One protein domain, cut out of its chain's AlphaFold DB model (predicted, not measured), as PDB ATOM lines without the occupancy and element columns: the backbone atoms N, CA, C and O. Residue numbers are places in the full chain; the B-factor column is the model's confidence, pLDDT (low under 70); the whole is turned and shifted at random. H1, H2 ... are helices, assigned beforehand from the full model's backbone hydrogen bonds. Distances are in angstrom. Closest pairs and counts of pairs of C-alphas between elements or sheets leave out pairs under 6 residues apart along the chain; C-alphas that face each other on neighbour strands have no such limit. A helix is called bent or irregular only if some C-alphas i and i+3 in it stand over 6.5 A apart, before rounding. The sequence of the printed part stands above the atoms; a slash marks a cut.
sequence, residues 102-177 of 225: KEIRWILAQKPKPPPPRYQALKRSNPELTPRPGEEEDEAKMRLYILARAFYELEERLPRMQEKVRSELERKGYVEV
ATOM      1  N   LYS A 102     325.416 427.218 363.771       93.06
ATOM      2  CA  LYS A 102     324.075 427.702 363.397       93.06
ATOM      3  C   LYS A 102     324.163 428.802 362.336       93.06
ATOM      4  O   LYS A 102     323.439 428.748 361.350       93.06
ATOM      5  N   GLU A 103     325.060 429.767 362.528       89.88
ATOM      6  CA  GLU A 103     325.262 430.894 361.612       89.88
ATOM      7  C   GLU A 103     325.879 430.455 360.283       89.88
ATOM      8  O   GLU A 103     325.390 430.852 359.232       89.88
ATOM      9  N   ILE A 104     326.861 429.550 360.309       92.88
ATOM     10  CA  ILE A 104     327.443 428.950 359.099       92.88
ATOM     11  C   ILE A 104     326.358 428.267 358.249       92.88
ATOM     12  O   ILE A 104     326.280 428.502 357.044       92.88
ATOM     13  N   ARG A 105     325.475 427.467 358.872       94.50
ATOM     14  CA  ARG A 105     324.333 426.857 358.168       94.50
ATOM     15  C   ARG A 105     323.352 427.899 357.633       94.50
ATOM     16  O   ARG A 105     322.847 427.715 356.535       94.50
ATOM     17  N   TRP A 106     323.095 428.977 358.373       93.06
ATOM     18  CA  TRP A 106     322.215 430.059 357.924       93.06
ATOM     19  C   TRP A 106     322.786 430.794 356.700       93.06
ATOM     20  O   TRP A 106     322.079 430.913 355.706       93.06
ATOM     21  N   ILE A 107     324.069 431.183 356.714       91.38
ATOM     22  CA  ILE A 107     324.743 431.828 355.567       91.38
ATOM     23  C   ILE A 107     324.702 430.919 354.331       91.38
ATOM     24  O   ILE A 107     324.384 431.385 353.240       91.38
ATOM     25  N   LEU A 108     324.984 429.621 354.492       92.56
ATOM     26  CA  LEU A 108     324.974 428.648 353.391       92.56
ATOM     27  C   LEU A 108     323.568 428.263 352.901       92.56
ATOM     28  O   LEU A 108     323.447 427.761 351.786       92.56
ATOM     29  N   ALA A 109     322.524 428.485 353.706       94.19
ATOM     30  CA  ALA A 109     321.130 428.246 353.329       94.19
ATOM     31  C   ALA A 109     320.477 429.444 352.617       94.19
ATOM     32  O   ALA A 109     319.437 429.269 351.978       94.19
ATOM     33  N   GLN A 110     321.067 430.644 352.704       88.25
ATOM     34  CA  GLN A 110     320.609 431.795 351.925       88.25
ATOM     35  C   GLN A 110     320.690 431.501 350.423       88.25
ATOM     36  O   GLN A 110     321.633 430.871 349.938       88.25
ATOM     37  N   LYS A 111     319.705 431.994 349.677       87.94
ATOM     38  CA  LYS A 111     319.671 431.939 348.213       87.94
ATOM     39  C   LYS A 111     319.644 433.372 347.679       87.94
ATOM     40  O   LYS A 111     318.893 434.167 348.248       87.94
ATOM     41  N   PRO A 112     320.399 433.691 346.610       84.94
ATOM     42  CA  PRO A 112     320.239 434.944 345.876       84.94
ATOM     43  C   PRO A 112     318.760 435.175 345.538       84.94
ATOM     44  O   PRO A 112     318.086 434.265 345.039       84.94
ATOM     45  N   LYS A 113     318.231 436.350 345.879       84.69
ATOM     46  CA  LYS A 113     316.822 436.704 345.662       84.69
ATOM     47  C   LYS A 113     316.703 437.444 344.324       84.69
ATOM     48  O   LYS A 113     317.462 438.377 344.080       84.69
ATOM     49  N   PRO A 114     315.736 437.105 343.449       88.88
ATOM     50  CA  PRO A 114     315.565 437.839 342.199       88.88
ATOM     51  C   PRO A 114     315.259 439.320 342.498       88.88
ATOM     52  O   PRO A 114     314.381 439.596 343.321       88.88
ATOM     53  N   PRO A 115     315.944 440.286 341.853       90.31
ATOM     54  CA  PRO A 115     315.747 441.703 342.137       90.31
ATOM     55  C   PRO A 115     314.291 442.130 341.902       90.31
ATOM     56  O   PRO A 115     313.756 441.846 340.824       90.31
ATOM     57  N   PRO A 116     313.653 442.842 342.854       92.00
ATOM     58  CA  PRO A 116     312.300 443.365 342.696       92.00
ATOM     59  C   PRO A 116     312.116 444.122 341.369       92.00
ATOM     60  O   PRO A 116     312.999 444.901 340.997       92.00
ATOM     61  N   PRO A 117     310.977 443.975 340.659       94.06
ATOM     62  CA  PRO A 117     310.785 444.579 339.335       94.06
ATOM     63  C   PRO A 117     311.047 446.092 339.284       94.06
ATOM     64  O   PRO A 117     311.618 446.581 338.312       94.06
ATOM     65  N   ARG A 118     310.721 446.820 340.364       92.06
ATOM     66  CA  ARG A 118     311.022 448.256 340.522       92.06
ATOM     67  C   ARG A 118     312.526 448.553 340.478       92.06
ATOM     68  O   ARG A 118     312.928 449.505 339.820       92.06
ATOM     69  N   TYR A 119     313.357 447.735 341.129       92.06
ATOM     70  CA  TYR A 119     314.815 447.912 341.141       92.06
ATOM     71  C   TYR A 119     315.422 447.528 339.788       92.06
ATOM     72  O   TYR A 119     316.321 448.212 339.306       92.06
ATOM     73  N   GLN A 120     314.884 446.495 339.124       93.69
ATOM     74  CA  GLN A 120     315.310 446.153 337.764       93.69
ATOM     75  C   GLN A 120     314.978 447.261 336.757       93.69
ATOM     76  O   GLN A 120     315.798 447.572 335.898       93.69
ATOM     77  N   ALA A 121     313.779 447.849 336.839       94.12
ATOM     78  CA  ALA A 121     313.382 448.971 335.991       94.12
ATOM     79  C   ALA A 121     314.303 450.180 336.222       94.12
ATOM     80  O   ALA A 121     314.820 450.747 335.259       94.12
ATOM     81  N   LEU A 122     314.594 450.496 337.490       92.81
ATOM     82  CA  LEU A 122     315.529 451.556 337.854       92.81
ATOM     83  C   LEU A 122     316.925 451.298 337.267       92.81
ATOM     84  O   LEU A 122     317.411 452.139 336.517       92.81
ATOM     85  N   LYS A 123     317.507 450.107 337.479       91.81
ATOM     86  CA  LYS A 123     318.842 449.746 336.965       91.81
ATOM     87  C   LYS A 123     318.920 449.683 335.432       91.81
ATOM     88  O   LYS A 123     319.975 449.949 334.869       91.81
ATOM     89  N   ARG A 124     317.812 449.389 334.734       93.56
ATOM     90  CA  ARG A 124     317.725 449.488 333.260       93.56
ATOM     91  C   ARG A 124     317.714 450.935 332.756       93.56
ATOM     92  O   ARG A 124     318.200 451.185 331.661       93.56
ATOM     93  N   SER A 125     317.169 451.875 333.531       91.88
ATOM     94  CA  SER A 125     317.116 453.310 333.182       91.88
ATOM     95  C   SER A 125     318.302 454.133 333.718       91.88
ATOM     96  O   SER A 125     318.562 455.245 333.250       91.88
ATOM     97  N   ASN A 126     319.000 453.600 334.722       91.44
ATOM     98  CA  ASN A 126     320.098 454.230 335.441       91.44
ATOM     99  C   ASN A 126     321.009 453.133 336.048       91.44
ATOM    100  O   ASN A 126     320.756 452.690 337.172       91.44
ATOM    101  N   PRO A 127     322.027 452.640 335.313       90.25
ATOM    102  CA  PRO A 127     322.838 451.496 335.747       90.25
ATOM    103  C   PRO A 127     323.683 451.791 336.995       90.25
ATOM    104  O   PRO A 127     323.840 450.902 337.833       90.25
ATOM    105  N   GLU A 128     324.135 453.040 337.143       88.94
ATOM    106  CA  GLU A 128     324.933 453.538 338.276       88.94
ATOM    107  C   GLU A 128     324.105 453.782 339.548       88.94
ATOM    108  O   GLU A 128     324.663 454.115 340.593       88.94
ATOM    109  N   LEU A 129     322.769 453.674 339.468       89.94
ATOM    110  CA  LEU A 129     321.826 453.896 340.578       89.94
ATOM    111  C   LEU A 129     322.060 455.213 341.350       89.94
ATOM    112  O   LEU A 129     321.719 455.327 342.527       89.94
ATOM    113  N   THR A 130     322.629 456.209 340.674       90.44
ATOM    114  CA  THR A 130     322.914 457.537 341.222       90.44
ATOM    115  C   THR A 130     321.758 458.473 340.870       90.44
ATOM    116  O   THR A 130     321.434 458.567 339.683       90.44
ATOM    117  N   PRO A 131     321.120 459.149 341.842       88.88
ATOM    118  CA  PRO A 131     320.053 460.112 341.575       88.88
ATOM    119  C   PRO A 131     320.448 461.143 340.516       88.88
ATOM    120  O   PRO A 131     321.602 461.568 340.452       88.88
ATOM    121  N   ARG A 132     319.502 461.538 339.661       88.19
ATOM    122  CA  ARG A 132     319.728 462.644 338.718       88.19
ATOM    123  C   ARG A 132     319.395 463.980 339.401       88.19
ATOM    124  O   ARG A 132     318.495 463.996 340.240       88.19
ATOM    125  N   PRO A 133     320.022 465.106 339.013       84.44
ATOM    126  CA  PRO A 133     319.659 466.423 339.536       84.44
ATOM    127  C   PRO A 133     318.150 466.693 339.413       84.44
ATOM    128  O   PRO A 133     317.565 466.473 338.351       84.44
ATOM    129  N   GLY A 134     317.519 467.122 340.509       84.62
ATOM    130  CA  GLY A 134     316.062 467.293 340.622       84.62
ATOM    131  C   GLY A 134     315.271 466.020 340.969       84.62
ATOM    132  O   GLY A 134     314.110 466.112 341.352       84.62
ATOM    133  N   GLU A 135     315.871 464.825 340.910       85.62
ATOM    134  CA  GLU A 135     315.298 463.606 341.517       85.62
ATOM    135  C   GLU A 135     315.615 463.503 343.016       85.62
ATOM    136  O   GLU A 135     314.999 462.708 343.720       85.62
ATOM    137  N   GLU A 136     316.566 464.309 343.492       87.31
ATOM    138  CA  GLU A 136     317.028 464.378 344.882       87.31
ATOM    139  C   GLU A 136     315.993 465.002 345.833       87.31
ATOM    140  O   GLU A 136     315.976 464.686 347.020       87.31
ATOM    141  N   GLU A 137     315.096 465.840 345.304       87.69
ATOM    142  CA  GLU A 137     313.987 466.459 346.044       87.69
ATOM    143  C   GLU A 137     312.824 465.474 346.298       87.69
ATOM    144  O   GLU A 137     312.012 465.678 347.201       87.69
ATOM    145  N   ASP A 138     312.746 464.375 345.536       91.94
ATOM    146  CA  ASP A 138     311.760 463.308 345.730       91.94
ATOM    147  C   ASP A 138     312.288 462.282 346.745       91.94
ATOM    148  O   ASP A 138     312.988 461.322 346.408       91.94
ATOM    149  N   GLU A 139     311.910 462.459 348.014       90.62
ATOM    150  CA  GLU A 139     312.253 461.532 349.098       90.62
ATOM    151  C   GLU A 139     311.906 460.065 348.789       90.62
ATOM    152  O   GLU A 139     312.647 459.159 349.178       90.62
ATOM    153  N   ALA A 140     310.787 459.792 348.112       89.12
ATOM    154  CA  ALA A 140     310.359 458.423 347.825       89.12
ATOM    155  C   ALA A 140     311.257 457.771 346.763       89.12
ATOM    156  O   ALA A 140     311.546 456.571 346.838       89.12
ATOM    157  N   LYS A 141     311.746 458.567 345.810       88.94
ATOM    158  CA  LYS A 141     312.698 458.161 344.774       88.94
ATOM    159  C   LYS A 141     314.127 458.061 345.303       88.94
ATOM    160  O   LYS A 141     314.804 457.086 344.986       88.94
ATOM    161  N   MET A 142     314.547 458.954 346.197       92.62
ATOM    162  CA  MET A 142     315.810 458.835 346.936       92.62
ATOM    163  C   MET A 142     315.859 457.555 347.776       92.62
ATOM    164  O   MET A 142     316.801 456.770 347.661       92.62
ATOM    165  N   ARG A 143     314.797 457.263 348.541       91.12
ATOM    166  CA  ARG A 143     314.653 455.988 349.268       91.12
ATOM    167  C   ARG A 143     314.681 454.784 348.316       91.12
ATOM    168  O   ARG A 143     315.266 453.759 348.659       91.12
ATOM    169  N   LEU A 144     314.098 454.895 347.117       92.06
ATOM    170  CA  LEU A 144     314.142 453.834 346.103       92.06
ATOM    171  C   LEU A 144     315.561 453.597 345.559       92.06
ATOM    172  O   LEU A 144     315.946 452.438 345.415       92.06
ATOM    173  N   TYR A 145     316.340 454.651 345.294       92.31
ATOM    174  CA  TYR A 145     317.750 454.537 344.896       92.31
ATOM    175  C   TYR A 145     318.591 453.866 345.990       92.31
ATOM    176  O   TYR A 145     319.297 452.901 345.699       92.31
ATOM    177  N   ILE A 146     318.458 454.307 347.248       91.56
ATOM    178  CA  ILE A 146     319.165 453.729 348.405       91.56
ATOM    179  C   ILE A 146     318.851 452.231 348.545       91.56
ATOM    180  O   ILE A 146     319.762 451.405 348.574       91.56
ATOM    181  N   LEU A 147     317.565 451.859 348.557       91.62
ATOM    182  CA  LEU A 147     317.140 450.463 348.705       91.62
ATOM    183  C   LEU A 147     317.539 449.582 347.510       91.62
ATOM    184  O   LEU A 147     317.906 448.424 347.704       91.62
ATOM    185  N   ALA A 148     317.487 450.108 346.282       93.25
ATOM    186  CA  ALA A 148     317.942 449.380 345.099       93.25
ATOM    187  C   ALA A 148     319.460 449.150 345.131       93.25
ATOM    188  O   ALA A 148     319.916 448.048 344.826       93.25
ATOM    189  N   ARG A 149     320.237 450.162 345.535       93.06
ATOM    190  CA  ARG A 149     321.692 450.072 345.671       93.06
ATOM    191  C   ARG A 149     322.095 449.025 346.712       93.06
ATOM    192  O   ARG A 149     322.788 448.075 346.353       93.06
ATOM    193  N   ALA A 150     321.586 449.135 347.941       90.75
ATOM    194  CA  ALA A 150     321.862 448.176 349.015       90.75
ATOM    195  C   ALA A 150     321.465 446.736 348.628       90.75
ATOM    196  O   ALA A 150     322.183 445.784 348.928       90.75
ATOM    197  N   PHE A 151     320.363 446.563 347.883       91.12
ATOM    198  CA  PHE A 151     319.960 445.256 347.361       91.12
ATOM    199  C   PHE A 151     321.002 444.651 346.406       91.12
ATOM    200  O   PHE A 151     321.362 443.484 346.552       91.12
ATOM    201  N   TYR A 152     321.501 445.420 345.432       91.31
ATOM    202  CA  TYR A 152     322.495 444.911 344.480       91.31
ATOM    203  C   TYR A 152     323.872 444.686 345.123       91.31
ATOM    204  O   TYR A 152     324.521 443.694 344.799       91.31
ATOM    205  N   GLU A 153     324.292 445.541 346.061       90.38
ATOM    206  CA  GLU A 153     325.528 445.335 346.831       90.38
ATOM    207  C   GLU A 153     325.446 444.067 347.712       90.38
ATOM    208  O   GLU A 153     326.419 443.316 347.816       90.38
ATOM    209  N   LEU A 154     324.273 443.762 348.284       87.38
ATOM    210  CA  LEU A 154     324.037 442.533 349.052       87.38
ATOM    211  C   LEU A 154     324.046 441.271 348.173       87.38
ATOM    212  O   LEU A 154     324.696 440.287 348.535       87.38
ATOM    213  N   GLU A 155     323.371 441.298 347.019       88.75
ATOM    214  CA  GLU A 155     323.356 440.187 346.053       88.75
ATOM    215  C   GLU A 155     324.752 439.886 345.483       88.75
ATOM    216  O   GLU A 155     325.085 438.724 345.272       88.75
ATOM    217  N   GLU A 156     325.606 440.895 345.283       88.88
ATOM    218  CA  GLU A 156     327.000 440.684 344.867       88.88
ATOM    219  C   GLU A 156     327.872 440.127 346.012       88.88
ATOM    220  O   GLU A 156     328.760 439.293 345.799       88.88
ATOM    221  N   ARG A 157     327.617 440.560 347.254       86.75
ATOM    222  CA  ARG A 157     328.387 440.149 348.438       86.75
ATOM    223  C   ARG A 157     328.058 438.732 348.914       86.75
ATOM    224  O   ARG A 157     328.957 438.042 349.404       86.75
ATOM    225  N   LEU A 158     326.805 438.290 348.798       88.00
ATOM    226  CA  LEU A 158     326.347 437.011 349.349       88.00
ATOM    227  C   LEU A 158     327.078 435.785 348.746       88.00
ATOM    228  O   LEU A 158     327.590 434.988 349.536       88.00
ATOM    229  N   PRO A 159     327.224 435.624 347.412       90.62
ATOM    230  CA  PRO A 159     327.966 434.504 346.828       90.62
ATOM    231  C   PRO A 159     329.430 434.465 347.276       90.62
ATOM    232  O   PRO A 159     329.909 433.412 347.692       90.62
ATOM    233  N   ARG A 160     330.113 435.621 347.298       90.31
ATOM    234  CA  ARG A 160     331.508 435.741 347.772       90.31
ATOM    235  C   ARG A 160     331.652 435.328 349.239       90.31
ATOM    236  O   ARG A 160     332.631 434.687 349.617       90.31
ATOM    237  N   MET A 161     330.664 435.658 350.074       87.88
ATOM    238  CA  MET A 161     330.626 435.226 351.473       87.88
ATOM    239  C   MET A 161     330.409 433.711 351.597       87.88
ATOM    240  O   MET A 161     331.094 433.065 352.387       87.88
ATOM    241  N   GLN A 162     329.501 433.129 350.807       92.19
ATOM    242  CA  GLN A 162     329.271 431.680 350.792       92.19
ATOM    243  C   GLN A 162     330.493 430.898 350.295       92.19
ATOM    244  O   GLN A 162     330.808 429.851 350.856       92.19
ATOM    245  N   GLU A 163     331.196 431.407 349.283       93.88
ATOM    246  CA  GLU A 163     332.450 430.842 348.784       93.88
ATOM    247  C   GLU A 163     333.543 430.878 349.861       93.88
ATOM    248  O   GLU A 163     334.047 429.818 350.233       93.88
ATOM    249  N   LYS A 164     333.811 432.047 350.474       91.75
ATOM    250  CA  LYS A 164     334.754 432.169 351.606       91.75
ATOM    251  C   LYS A 164     334.423 431.177 352.728       91.75
ATOM    252  O   LYS A 164     335.317 430.497 353.229       91.75
ATOM    253  N   VAL A 165     333.146 431.062 353.104       92.31
ATOM    254  CA  VAL A 165     332.679 430.118 354.135       92.31
ATOM    255  C   VAL A 165     332.982 428.665 353.754       92.31
ATOM    256  O   VAL A 165     333.437 427.909 354.611       92.31
ATOM    257  N   ARG A 166     332.775 428.259 352.493       93.75
ATOM    258  CA  ARG A 166     333.094 426.897 352.021       93.75
ATOM    259  C   ARG A 166     334.602 426.635 352.054       93.75
ATOM    260  O   ARG A 166     335.023 425.659 352.668       93.75
ATOM    261  N   SER A 167     335.410 427.526 351.480       93.69
ATOM    262  CA  SER A 167     336.869 427.361 351.412       93.69
ATOM    263  C   SER A 167     337.551 427.404 352.785       93.69
ATOM    264  O   SER A 167     338.550 426.718 352.999       93.69
ATOM    265  N   GLU A 168     337.034 428.172 353.750       93.38
ATOM    266  CA  GLU A 168     337.547 428.138 355.127       93.38
ATOM    267  C   GLU A 168     337.109 426.886 355.896       93.38
ATOM    268  O   GLU A 168     337.935 426.295 356.594       93.38
ATOM    269  N   LEU A 169     335.871 426.410 355.718       92.81
ATOM    270  CA  LEU A 169     335.449 425.117 356.269       92.81
ATOM    271  C   LEU A 169     336.316 423.964 355.754       92.81
ATOM    272  O   LEU A 169     336.738 423.134 356.554       92.81
ATOM    273  N   GLU A 170     336.614 423.930 354.456       92.75
ATOM    274  CA  GLU A 170     337.455 422.897 353.844       92.75
ATOM    275  C   GLU A 170     338.912 422.975 354.330       92.75
ATOM    276  O   GLU A 170     339.500 421.962 354.707       92.75
ATOM    277  N   ARG A 171     339.488 424.184 354.405       93.69
ATOM    278  CA  ARG A 171     340.897 424.388 354.788       93.69
ATOM    279  C   ARG A 171     341.171 424.293 356.295       93.69
ATOM    280  O   ARG A 171     342.275 423.913 356.681       93.69
ATOM    281  N   LYS A 172     340.227 424.709 357.146       92.75
ATOM    282  CA  LYS A 172     340.416 424.851 358.608       92.75
ATOM    283  C   LYS A 172     339.434 424.036 359.456       92.75
ATOM    284  O   LYS A 172     339.696 423.828 360.638       92.75
ATOM    285  N   GLY A 173     338.288 423.620 358.915       89.69
ATOM    286  CA  GLY A 173     337.165 423.090 359.704       89.69
ATOM    287  C   GLY A 173     336.376 424.163 360.474       89.69
ATOM    288  O   GLY A 173     335.538 423.839 361.319       89.69
ATOM    289  N   TYR A 174     336.653 425.447 360.225       88.25
ATOM    290  CA  TYR A 174     335.966 426.591 360.822       88.25
ATOM    291  C   TYR A 174     336.168 427.861 359.997       88.25
ATOM    292  O   TYR A 174     337.125 427.961 359.238       88.25
ATOM    293  N   VAL A 175     335.265 428.827 360.180       90.12
ATOM    294  CA  VAL A 175     335.323 430.147 359.538       90.12
ATOM    295  C   VAL A 175     335.737 431.189 360.571       90.12
ATOM    296  O   VAL A 175     335.150 431.240 361.660       90.12
ATOM    297  N   GLU A 176     336.716 432.014 360.213       89.62
ATOM    298  CA  GLU A 176     337.139 433.194 360.966       89.62
ATOM    299  C   GLU A 176     336.561 434.466 360.348       89.62
ATOM    300  O   GLU A 176     336.432 434.624 359.129       89.62
ATOM    301  N   VAL A 177     336.190 435.387 361.226       82.94
ATOM    302  CA  VAL A 177     335.475 436.605 360.876       82.94
ATOM    303  C   VAL A 177     336.091 437.774 361.623       82.94
ATOM    304  O   VAL A 177     336.313 437.694 362.825       82.94
TER     305      VAL A 177
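This is residues 102 to 177 of the 225 residues of an uncharacterized protein of Panicum miliaceum (UniProt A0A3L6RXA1). One long, bent helix, H3, makes the length of a rod, and two short helices, H1 and H2, pack on its two arms at places well separated along it. H1 packs on the arm H3b and H2 crosses the arm H3a, while residues 126 to 138, with no named element, make the loop from H2 back to H3. The printed part has 76 residues with three named helices, in the order H1, H2, H3, and no named strand; the class is all helix. It is only just loose, close to extended, with a radius of gyration of the C-alphas of 16.8 A, and spans 52 by 22 by 20 A.

H1 is residues 102 to 109, 10.5 A long, beginning at C-alpha 102 at (324.075, 427.702, 363.397). H2 is residues 117 to 125, 12.4 A long. H3 is residues 139 to 172, by its hydrogen bonds assigned as one helix but bent: C-alphas 156 and 159 are 6.6 A apart. Its arms are H3a, residues 139 to 156, 25.9 A, and H3b, residues 159 to 172, 19.7 A, ending at C-alpha 172 at (340.416, 424.851, 358.608).

H1 touches H3b, with residues 161 to 165 of H3b alone; the closest C-alphas, of Leu 108 and Gln 162, are 5.9 A apart. They run opposite ways at a steep tilt of 52 degrees. H2 touches H3a, with residues 144 to 148 of H3a alone, about perpendicular at 87 degrees; the closest C-alphas, of Tyr 119 and Ala 148, are 5.3 A apart. H3a and H3b stand at a shallow tilt of 32 degrees. H1 and H2 are apart, as are H1 and H3a, and H2 and H3b. In H1, H2, H3a and H3b every O i to N i+4 pair is within hydrogen-bond range.

The two C-alphas farthest apart, of Gly 134 and Gly 173, are 52.6 A apart. The link H1 to H2 is short, with 7 residues; the link H2 to H3 is long, with 13. The printed part has no cut. Its mean pLDDT is 90.6, and no printed residue is under 70.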